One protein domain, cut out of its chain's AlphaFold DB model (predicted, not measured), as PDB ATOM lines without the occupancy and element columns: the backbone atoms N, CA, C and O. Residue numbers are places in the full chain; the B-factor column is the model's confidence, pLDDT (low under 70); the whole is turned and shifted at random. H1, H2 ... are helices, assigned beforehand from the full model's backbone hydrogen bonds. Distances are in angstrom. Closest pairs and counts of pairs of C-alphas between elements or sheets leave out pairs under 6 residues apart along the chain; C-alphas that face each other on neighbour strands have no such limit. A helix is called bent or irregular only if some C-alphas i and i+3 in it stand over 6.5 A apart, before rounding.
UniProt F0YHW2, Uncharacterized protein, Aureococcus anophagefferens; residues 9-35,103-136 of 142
ATOM      1  N   TRP A   9     179.646 121.781 207.571       70.06
ATOM      2  CA  TRP A   9     180.527 122.075 208.701       70.06
ATOM      3  C   TRP A   9     181.836 122.737 208.276       70.06
ATOM      4  O   TRP A   9     182.266 123.693 208.912       70.06
ATOM      5  N   ARG A  10     182.451 122.283 207.177       69.12
ATOM      6  CA  ARG A  10     183.646 122.927 206.611       69.12
ATOM      7  C   ARG A  10     183.361 124.348 206.136       69.12
ATOM      8  O   ARG A  10     184.218 125.205 206.301       69.12
ATOM      9  N   GLN A  11     182.182 124.607 205.571       70.81
ATOM     10  CA  GLN A  11     181.779 125.962 205.185       70.81
ATOM     11  C   GLN A  11     181.560 126.845 206.422       70.81
ATOM     12  O   GLN A  11     182.092 127.948 206.467       70.81
ATOM     13  N   LEU A  12     180.861 126.344 207.445       70.44
ATOM     14  CA  LEU A  12     180.605 127.091 208.678       70.44
ATOM     15  C   LEU A  12     181.911 127.426 209.416       70.44
ATOM     16  O   LEU A  12     182.182 128.583 209.712       70.44
ATOM     17  N   VAL A  13     182.759 126.428 209.668       69.94
ATOM     18  CA  VAL A  13     184.022 126.630 210.398       69.94
ATOM     19  C   VAL A  13     185.044 127.381 209.546       69.94
ATOM     20  O   VAL A  13     185.712 128.278 210.039       69.94
ATOM     21  N   GLY A  14     185.164 127.036 208.263       67.62
ATOM     22  CA  GLY A  14     186.199 127.589 207.394       67.62
ATOM     23  C   GLY A  14     185.884 128.971 206.824       67.62
ATOM     24  O   GLY A  14     186.809 129.668 206.424       67.62
ATOM     25  N   ARG A  15     184.607 129.376 206.745       70.62
ATOM     26  CA  ARG A  15     184.209 130.643 206.099       70.62
ATOM     27  C   ARG A  15     183.297 131.539 206.926       70.62
ATOM     28  O   ARG A  15     183.156 132.700 206.565       70.62
ATOM     29  N   SER A  16     182.675 131.038 207.994       73.06
ATOM     30  CA  SER A  16     181.785 131.850 208.844       73.06
ATOM     31  C   SER A  16     182.434 132.290 210.157       73.06
ATOM     32  O   SER A  16     181.856 133.098 210.875       73.06
ATOM     33  N   LEU A  17     183.639 131.801 210.471       85.69
ATOM     34  CA  LEU A  17     184.439 132.276 211.602       85.69
ATOM     35  C   LEU A  17     185.345 133.425 211.144       85.69
ATOM     36  O   LEU A  17     186.532 133.243 210.880       85.69
ATOM     37  N   TYR A  18     184.762 134.613 210.997       89.44
ATOM     38  CA  TYR A  18     185.437 135.751 210.367       89.44
ATOM     39  C   TYR A  18     186.641 136.284 211.150       89.44
ATOM     40  O   TYR A  18     187.547 136.822 210.522       89.44
ATOM     41  N   ALA A  19     186.698 136.087 212.473       90.31
ATOM     42  CA  ALA A  19     187.804 136.571 213.306       90.31
ATOM     43  C   ALA A  19     189.172 136.076 212.803       90.31
ATOM     44  O   ALA A  19     190.066 136.884 212.590       90.31
ATOM     45  N   ALA A  20     189.310 134.778 212.514       87.12
ATOM     46  CA  ALA A  20     190.575 134.216 212.031       87.12
ATOM     47  C   ALA A  20     190.992 134.785 210.662       87.12
ATOM     48  O   ALA A  20     192.173 134.986 210.401       87.12
ATOM     49  N   ASN A  21     190.018 135.067 209.789       88.44
ATOM     50  CA  ASN A  21     190.296 135.686 208.494       88.44
ATOM     51  C   ASN A  21     190.711 137.152 208.655       88.44
ATOM     52  O   ASN A  21     191.634 137.595 207.980       88.44
ATOM     53  N   LEU A  22     190.054 137.899 209.547       90.50
ATOM     54  CA  LEU A  22     190.398 139.294 209.816       90.50
ATOM     55  C   LEU A  22     191.800 139.417 210.424       90.50
ATOM     56  O   LEU A  22     192.570 140.266 209.996       90.50
ATOM     57  N   GLU A  23     192.164 138.528 211.348       90.81
ATOM     58  CA  GLU A  23     193.515 138.474 211.921       90.81
ATOM     59  C   GLU A  23     194.587 138.239 210.865       90.81
ATOM     60  O   GLU A  23     195.642 138.865 210.910       90.81
ATOM     61  N   TRP A  24     194.315 137.364 209.895       91.19
ATOM     62  CA  TRP A  24     195.237 137.145 208.787       91.19
ATOM     63  C   TRP A  24     195.424 138.411 207.946       91.19
ATOM     64  O   TRP A  24     196.553 138.745 207.601       91.19
ATOM     65  N   TRP A  25     194.345 139.146 207.667       93.38
ATOM     66  CA  TRP A  25     194.438 140.421 206.959       93.38
ATOM     67  C   TRP A  25     195.191 141.489 207.768       93.38
ATOM     68  O   TRP A  25     196.069 142.146 207.219       93.38
ATOM     69  N   TYR A  26     194.930 141.612 209.072       93.81
ATOM     70  CA  TYR A  26     195.658 142.528 209.963       93.81
ATOM     71  C   TYR A  26     197.122 142.142 210.197       93.81
ATOM     72  O   TYR A  26     197.914 142.974 210.623       93.81
ATOM     73  N   ALA A  27     197.515 140.900 209.909       94.88
ATOM     74  CA  ALA A  27     198.919 140.506 209.964       94.88
ATOM     75  C   ALA A  27     199.743 141.079 208.798       94.88
ATOM     76  O   ALA A  27     200.972 141.089 208.874       94.88
ATOM     77  N   VAL A  28     199.089 141.505 207.710       97.06
ATOM     78  CA  VAL A  28     199.756 141.943 206.471       97.06
ATOM     79  C   VAL A  28     199.314 143.324 205.971       97.06
ATOM     80  O   VAL A  28     199.923 143.841 205.039       97.06
ATOM     81  N   HIS A  29     198.310 143.939 206.600       96.00
ATOM     82  CA  HIS A  29     197.864 145.311 206.340       96.00
ATOM     83  C   HIS A  29     197.602 146.054 207.647       96.00
ATOM     84  O   HIS A  29     197.228 145.441 208.650       96.00
ATOM     85  N   ASP A  30     197.718 147.380 207.605       94.25
ATOM     86  CA  ASP A  30     197.333 148.216 208.732       94.25
ATOM     87  C   ASP A  30     195.822 148.133 208.960       94.25
ATOM     88  O   ASP A  30     195.016 148.142 208.028       94.25
ATOM     89  N   ALA A  31     195.418 148.082 210.230       91.25
ATOM     90  CA  ALA A  31     194.004 147.983 210.578       91.25
ATOM     91  C   ALA A  31     193.185 149.168 210.037       91.25
ATOM     92  O   ALA A  31     192.021 148.995 209.680       91.25
ATOM     93  N   ALA A  32     193.813 150.343 209.925       92.69
ATOM     94  CA  ALA A  32     193.215 151.552 209.365       92.69
ATOM     95  C   ALA A  32     192.905 151.450 207.861       92.69
ATOM     96  O   ALA A  32     192.062 152.201 207.386       92.69
ATOM     97  N   ASP A  33     193.520 150.516 207.128       94.31
ATOM     98  CA  ASP A  33     193.273 150.326 205.692       94.31
ATOM     99  C   ASP A  33     192.081 149.399 205.416       94.31
ATOM    100  O   ASP A  33     191.581 149.328 204.289       94.31
ATOM    101  N   ILE A  34     191.581 148.695 206.434       92.69
ATOM    102  CA  ILE A  34     190.523 147.696 206.288       92.69
ATOM    103  C   ILE A  34     189.231 148.192 206.927       92.69
ATOM    104  O   ILE A  34     189.110 148.289 208.147       92.69
ATOM    105  N   LEU A  35     188.215 148.402 206.095       91.56
ATOM    106  CA  LEU A  35     186.867 148.726 206.547       91.56
ATOM    107  C   LEU A  35     185.997 147.468 206.648       91.56
ATOM    108  O   LEU A  35     185.768 146.777 205.652       91.56
ATOM    109  N   ASP A 103     165.231 126.340 211.765       90.88
ATOM    110  CA  ASP A 103     164.685 125.722 212.972       90.88
ATOM    111  C   ASP A 103     165.196 126.457 214.234       90.88
ATOM    112  O   ASP A 103     166.402 126.718 214.335       90.88
ATOM    113  N   PRO A 104     164.325 126.818 215.198       90.38
ATOM    114  CA  PRO A 104     164.736 127.606 216.358       90.38
ATOM    115  C   PRO A 104     165.824 126.947 217.213       90.38
ATOM    116  O   PRO A 104     166.677 127.652 217.757       90.38
ATOM    117  N   ALA A 105     165.818 125.617 217.349       89.00
ATOM    118  CA  ALA A 105     166.845 124.910 218.106       89.00
ATOM    119  C   ALA A 105     168.182 124.928 217.358       89.00
ATOM    120  O   ALA A 105     169.212 125.227 217.964       89.00
ATOM    121  N   ALA A 106     168.161 124.713 216.040       86.94
ATOM    122  CA  ALA A 106     169.348 124.850 215.202       86.94
ATOM    123  C   ALA A 106     169.917 126.280 215.247       86.94
ATOM    124  O   ALA A 106     171.124 126.457 215.408       86.94
ATOM    125  N   ARG A 107     169.055 127.307 215.197       86.19
ATOM    126  CA  ARG A 107     169.465 128.715 215.291       86.19
ATOM    127  C   ARG A 107     170.168 129.019 216.609       86.19
ATOM    128  O   ARG A 107     171.218 129.654 216.594       86.19
ATOM    129  N   ARG A 108     169.625 128.538 217.734       88.12
ATOM    130  CA  ARG A 108     170.274 128.671 219.049       88.12
ATOM    131  C   ARG A 108     171.614 127.942 219.101       88.12
ATOM    132  O   ARG A 108     172.576 128.502 219.608       88.12
ATOM    133  N   ALA A 109     171.693 126.728 218.558       87.44
ATOM    134  CA  ALA A 109     172.939 125.967 218.533       87.44
ATOM    135  C   ALA A 109     174.037 126.692 217.736       87.44
ATOM    136  O   ALA A 109     175.162 126.800 218.216       87.44
ATOM    137  N   VAL A 110     173.701 127.239 216.562       86.00
ATOM    138  CA  VAL A 110     174.635 128.039 215.754       86.00
ATOM    139  C   VAL A 110     175.039 129.310 216.494       86.00
ATOM    140  O   VAL A 110     176.231 129.558 216.617       86.00
ATOM    141  N   ALA A 111     174.083 130.070 217.037       86.31
ATOM    142  CA  ALA A 111     174.375 131.304 217.765       86.31
ATOM    143  C   ALA A 111     175.297 131.066 218.972       86.31
ATOM    144  O   ALA A 111     176.269 131.791 219.153       86.31
ATOM    145  N   ASN A 112     175.041 130.018 219.759       87.94
ATOM    146  CA  ASN A 112     175.887 129.660 220.899       87.94
ATOM    147  C   ASN A 112     177.289 129.230 220.456       87.94
ATOM    148  O   ASN A 112     178.273 129.580 221.100       87.94
ATOM    149  N   PHE A 113     177.384 128.481 219.355       87.94
ATOM    150  CA  PHE A 113     178.664 128.060 218.799       87.94
ATOM    151  C   PHE A 113     179.483 129.246 218.272       87.94
ATOM    152  O   PHE A 113     180.684 129.307 218.521       87.94
ATOM    153  N   THR A 114     178.860 130.190 217.559       88.50
ATOM    154  CA  THR A 114     179.568 131.323 216.943       88.50
ATOM    155  C   THR A 114     179.813 132.487 217.900       88.50
ATOM    156  O   THR A 114     180.713 133.281 217.644       88.50
ATOM    157  N   ALA A 115     179.075 132.584 219.011       88.69
ATOM    158  CA  ALA A 115     179.171 133.673 219.987       88.69
ATOM    159  C   ALA A 115     180.607 134.070 220.393       88.69
ATOM    160  O   ALA A 115     180.932 135.249 220.251       88.69
ATOM    161  N   PRO A 116     181.497 133.158 220.843       89.88
ATOM    162  CA  PRO A 116     182.853 133.553 221.237       89.88
ATOM    163  C   PRO A 116     183.689 134.077 220.060       89.88
ATOM    164  O   PRO A 116     184.512 134.973 220.233       89.88
ATOM    165  N   PHE A 117     183.461 133.562 218.849       89.94
ATOM    166  CA  PHE A 117     184.157 134.018 217.645       89.94
ATOM    167  C   PHE A 117     183.657 135.389 217.188       89.94
ATOM    168  O   PHE A 117     184.459 136.222 216.780       89.94
ATOM    169  N   ASN A 118     182.351 135.634 217.298       90.44
ATOM    170  CA  ASN A 118     181.750 136.933 217.019       90.44
ATOM    171  C   ASN A 118     182.232 137.987 218.022       90.44
ATOM    172  O   ASN A 118     182.607 139.077 217.612       90.44
ATOM    173  N   ALA A 119     182.294 137.653 219.315       89.75
ATOM    174  CA  ALA A 119     182.827 138.555 220.335       89.75
ATOM    175  C   ALA A 119     184.266 138.988 220.009       89.75
ATOM    176  O   ALA A 119     184.558 140.179 219.994       89.75
ATOM    177  N   ARG A 120     185.135 138.030 219.654       91.62
ATOM    178  CA  ARG A 120     186.508 138.321 219.215       91.62
ATOM    179  C   ARG A 120     186.552 139.144 217.928       91.62
ATOM    180  O   ARG A 120     187.344 140.069 217.836       91.62
ATOM    181  N   LEU A 121     185.711 138.828 216.940       91.12
ATOM    182  CA  LEU A 121     185.625 139.595 215.694       91.12
ATOM    183  C   LEU A 121     185.310 141.071 215.962       91.12
ATOM    184  O   LEU A 121     185.940 141.936 215.368       91.12
ATOM    185  N   PHE A 122     184.338 141.353 216.830       89.94
ATOM    186  CA  PHE A 122     183.907 142.724 217.102       89.94
ATOM    187  C   PHE A 122     184.903 143.501 217.956       89.94
ATOM    188  O   PHE A 122     185.043 144.703 217.753       89.94
ATOM    189  N   ASP A 123     185.613 142.821 218.856       90.88
ATOM    190  CA  ASP A 123     186.742 143.400 219.586       90.88
ATOM    191  C   ASP A 123     187.867 143.806 218.618       90.88
ATOM    192  O   ASP A 123     188.286 144.959 218.601       90.88
ATOM    193  N   LEU A 124     188.260 142.900 217.712       90.06
ATOM    194  CA  LEU A 124     189.267 143.175 216.680       90.06
ATOM    195  C   LEU A 124     188.860 144.312 215.738       90.06
ATOM    196  O   LEU A 124     189.689 145.138 215.376       90.06
ATOM    197  N   ALA A 125     187.596 144.336 215.317       87.12
ATOM    198  CA  ALA A 125     187.088 145.331 214.378       87.12
ATOM    199  C   ALA A 125     186.748 146.677 215.041       87.12
ATOM    200  O   ALA A 125     186.433 147.633 214.335       87.12
ATOM    201  N   GLY A 126     186.715 146.747 216.378       87.00
ATOM    202  CA  GLY A 126     186.234 147.916 217.121       87.00
ATOM    203  C   GLY A 126     184.767 148.279 216.839       87.00
ATOM    204  O   GLY A 126     184.342 149.402 217.106       87.00
ATOM    205  N   HIS A 127     183.988 147.360 216.260       83.31
ATOM    206  CA  HIS A 127     182.619 147.591 215.806       83.31
ATOM    207  C   HIS A 127     181.813 146.288 215.807       83.31
ATOM    208  O   HIS A 127     182.294 145.247 215.358       83.31
ATOM    209  N   ALA A 128     180.564 146.348 216.277       85.50
ATOM    210  CA  ALA A 128     179.677 145.196 216.381       85.50
ATOM    211  C   ALA A 128     178.495 145.282 215.407       85.50
ATOM    212  O   ALA A 128     177.793 146.291 215.361       85.50
ATOM    213  N   CYS A 129     178.214 144.186 214.694       84.19
ATOM    214  CA  CYS A 129     177.070 144.121 213.785       84.19
ATOM    215  C   CYS A 129     175.744 143.986 214.540       84.19
ATOM    216  O   CYS A 129     175.616 143.167 215.453       84.19
ATOM    217  N   ALA A 130     174.720 144.728 214.115       74.19
ATOM    218  CA  ALA A 130     173.466 144.885 214.854       74.19
ATOM    219  C   ALA A 130     172.714 143.575 215.171       74.19
ATOM    220  O   ALA A 130     172.028 143.505 216.195       74.19
ATOM    221  N   GLU A 131     172.799 142.549 214.316       75.62
ATOM    222  CA  GLU A 131     172.108 141.262 214.517       75.62
ATOM    223  C   GLU A 131     172.930 140.231 215.303       75.62
ATOM    224  O   GLU A 131     172.356 139.401 216.006       75.62
ATOM    225  N   TRP A 132     174.260 140.285 215.211       74.00
ATOM    226  CA  TRP A 132     175.155 139.244 215.737       74.00
ATOM    227  C   TRP A 132     176.021 139.700 216.912       74.00
ATOM    228  O   TRP A 132     176.596 138.856 217.598       74.00
ATOM    229  N   GLY A 133     176.102 141.011 217.145       61.78
ATOM    230  CA  GLY A 133     176.776 141.654 218.275       61.78
ATOM    231  C   GLY A 133     175.942 141.714 219.547       61.78
ATOM    232  O   GLY A 133     176.478 141.982 220.618       61.78
ATOM    233  N   ARG A 134     174.640 141.421 219.460       57.22
ATOM    234  CA  ARG A 134     173.786 141.294 220.642       57.22
ATOM    235  C   ARG A 134     173.923 139.892 221.213       57.22
ATOM    236  O   ARG A 134     173.607 138.904 220.550       57.22
ATOM    237  N   THR A 135     174.377 139.798 222.458       48.31
ATOM    238  CA  THR A 135     174.349 138.544 223.214       48.31
ATOM    239  C   THR A 135     172.893 138.073 223.314       48.31
ATOM    240  O   THR A 135     172.020 138.894 223.610       48.31
ATOM    241  N   PRO A 136     172.579 136.784 223.090       41.94
ATOM    242  CA  PRO A 136     171.236 136.276 223.340       41.94
ATOM    243  C   PRO A 136     170.892 136.490 224.823       41.94
ATOM    244  O   PRO A 136     171.468 135.837 225.687       41.94
TER     245      PRO A 136
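This is residues 9 to 35 and 103 to 136 of the 142 residues of an uncharacterized protein of Aureococcus anophagefferens (UniProt F0YHW2). A long helix, H3, bent like an elbow near residues 114 and 115, makes most of the length of this domain, and a shorter helix, H2, lies side by side with its second arm, H3b. H1 is set off to one side, before the start of H2, and touches no helix, while residues 126 to 136, after H3b, fold back along the side of H3b away from H2. The printed part has 61 residues with three named helices, in the order H1, H2, H3 along the chain, and no named strand. The class is all helix, the named elements being helices alone, with 38 of the 61 residues. The whole is only just loose, close to compact, with a radius of gyration of the C-alphas of 12.8 A, and elongated, spanning 39 by 25 by 15 A.

By its hydrogen bonds H3, residues 104 to 125, was assigned as one helix, but it is bent: C-alphas 113 and 116 are 7.3 A apart. Its arms, H3a from residue 104 to 113 and H3b from residue 116 to 125, stand at a steep tilt of 58 degrees. H2, residues 18 to 26, touches H3b, with 11 pairs of C-alphas within 8 A. The closest C-alphas of the two, those of Ala 19 and Leu 121, are 4.4 A apart. H2 and H3b run the same way at a shallow tilt of 31 degrees, 10.2 A from centre to centre. H2 and H3a are apart. H1, residues 9 to 15, and H2 meet only through their link, which is tight, with 2 residues. H1 is apart from both H3a and H3b. In H1, H2, H3a and H3b every O i to N i+4 pair is within hydrogen-bond range.

H3a is 14.1 A long and starts with C-alpha 104 at (164.736, 127.606, 216.358). H3b is 14.3 A long and ends with C-alpha 125 at (187.088, 145.331, 214.378). H2 measures 12.3 A from C-alpha 18 to C-alpha 26. H1 measures 9.7 A and begins with C-alpha 9 at (180.527, 122.075, 208.701).

The two C-alphas farthest apart, those of Asp 30 and Asp 103, are 39.9 A apart. Residues 36 to 102 are not printed, and C-alphas 35 and 103 are 32.6 A apart across this cut. The link from H2 to H3 runs across the cut. The mean pLDDT of the printed part is 84.0; residue 10, residues 13 to 14 and residues 133 to 136 are under 70.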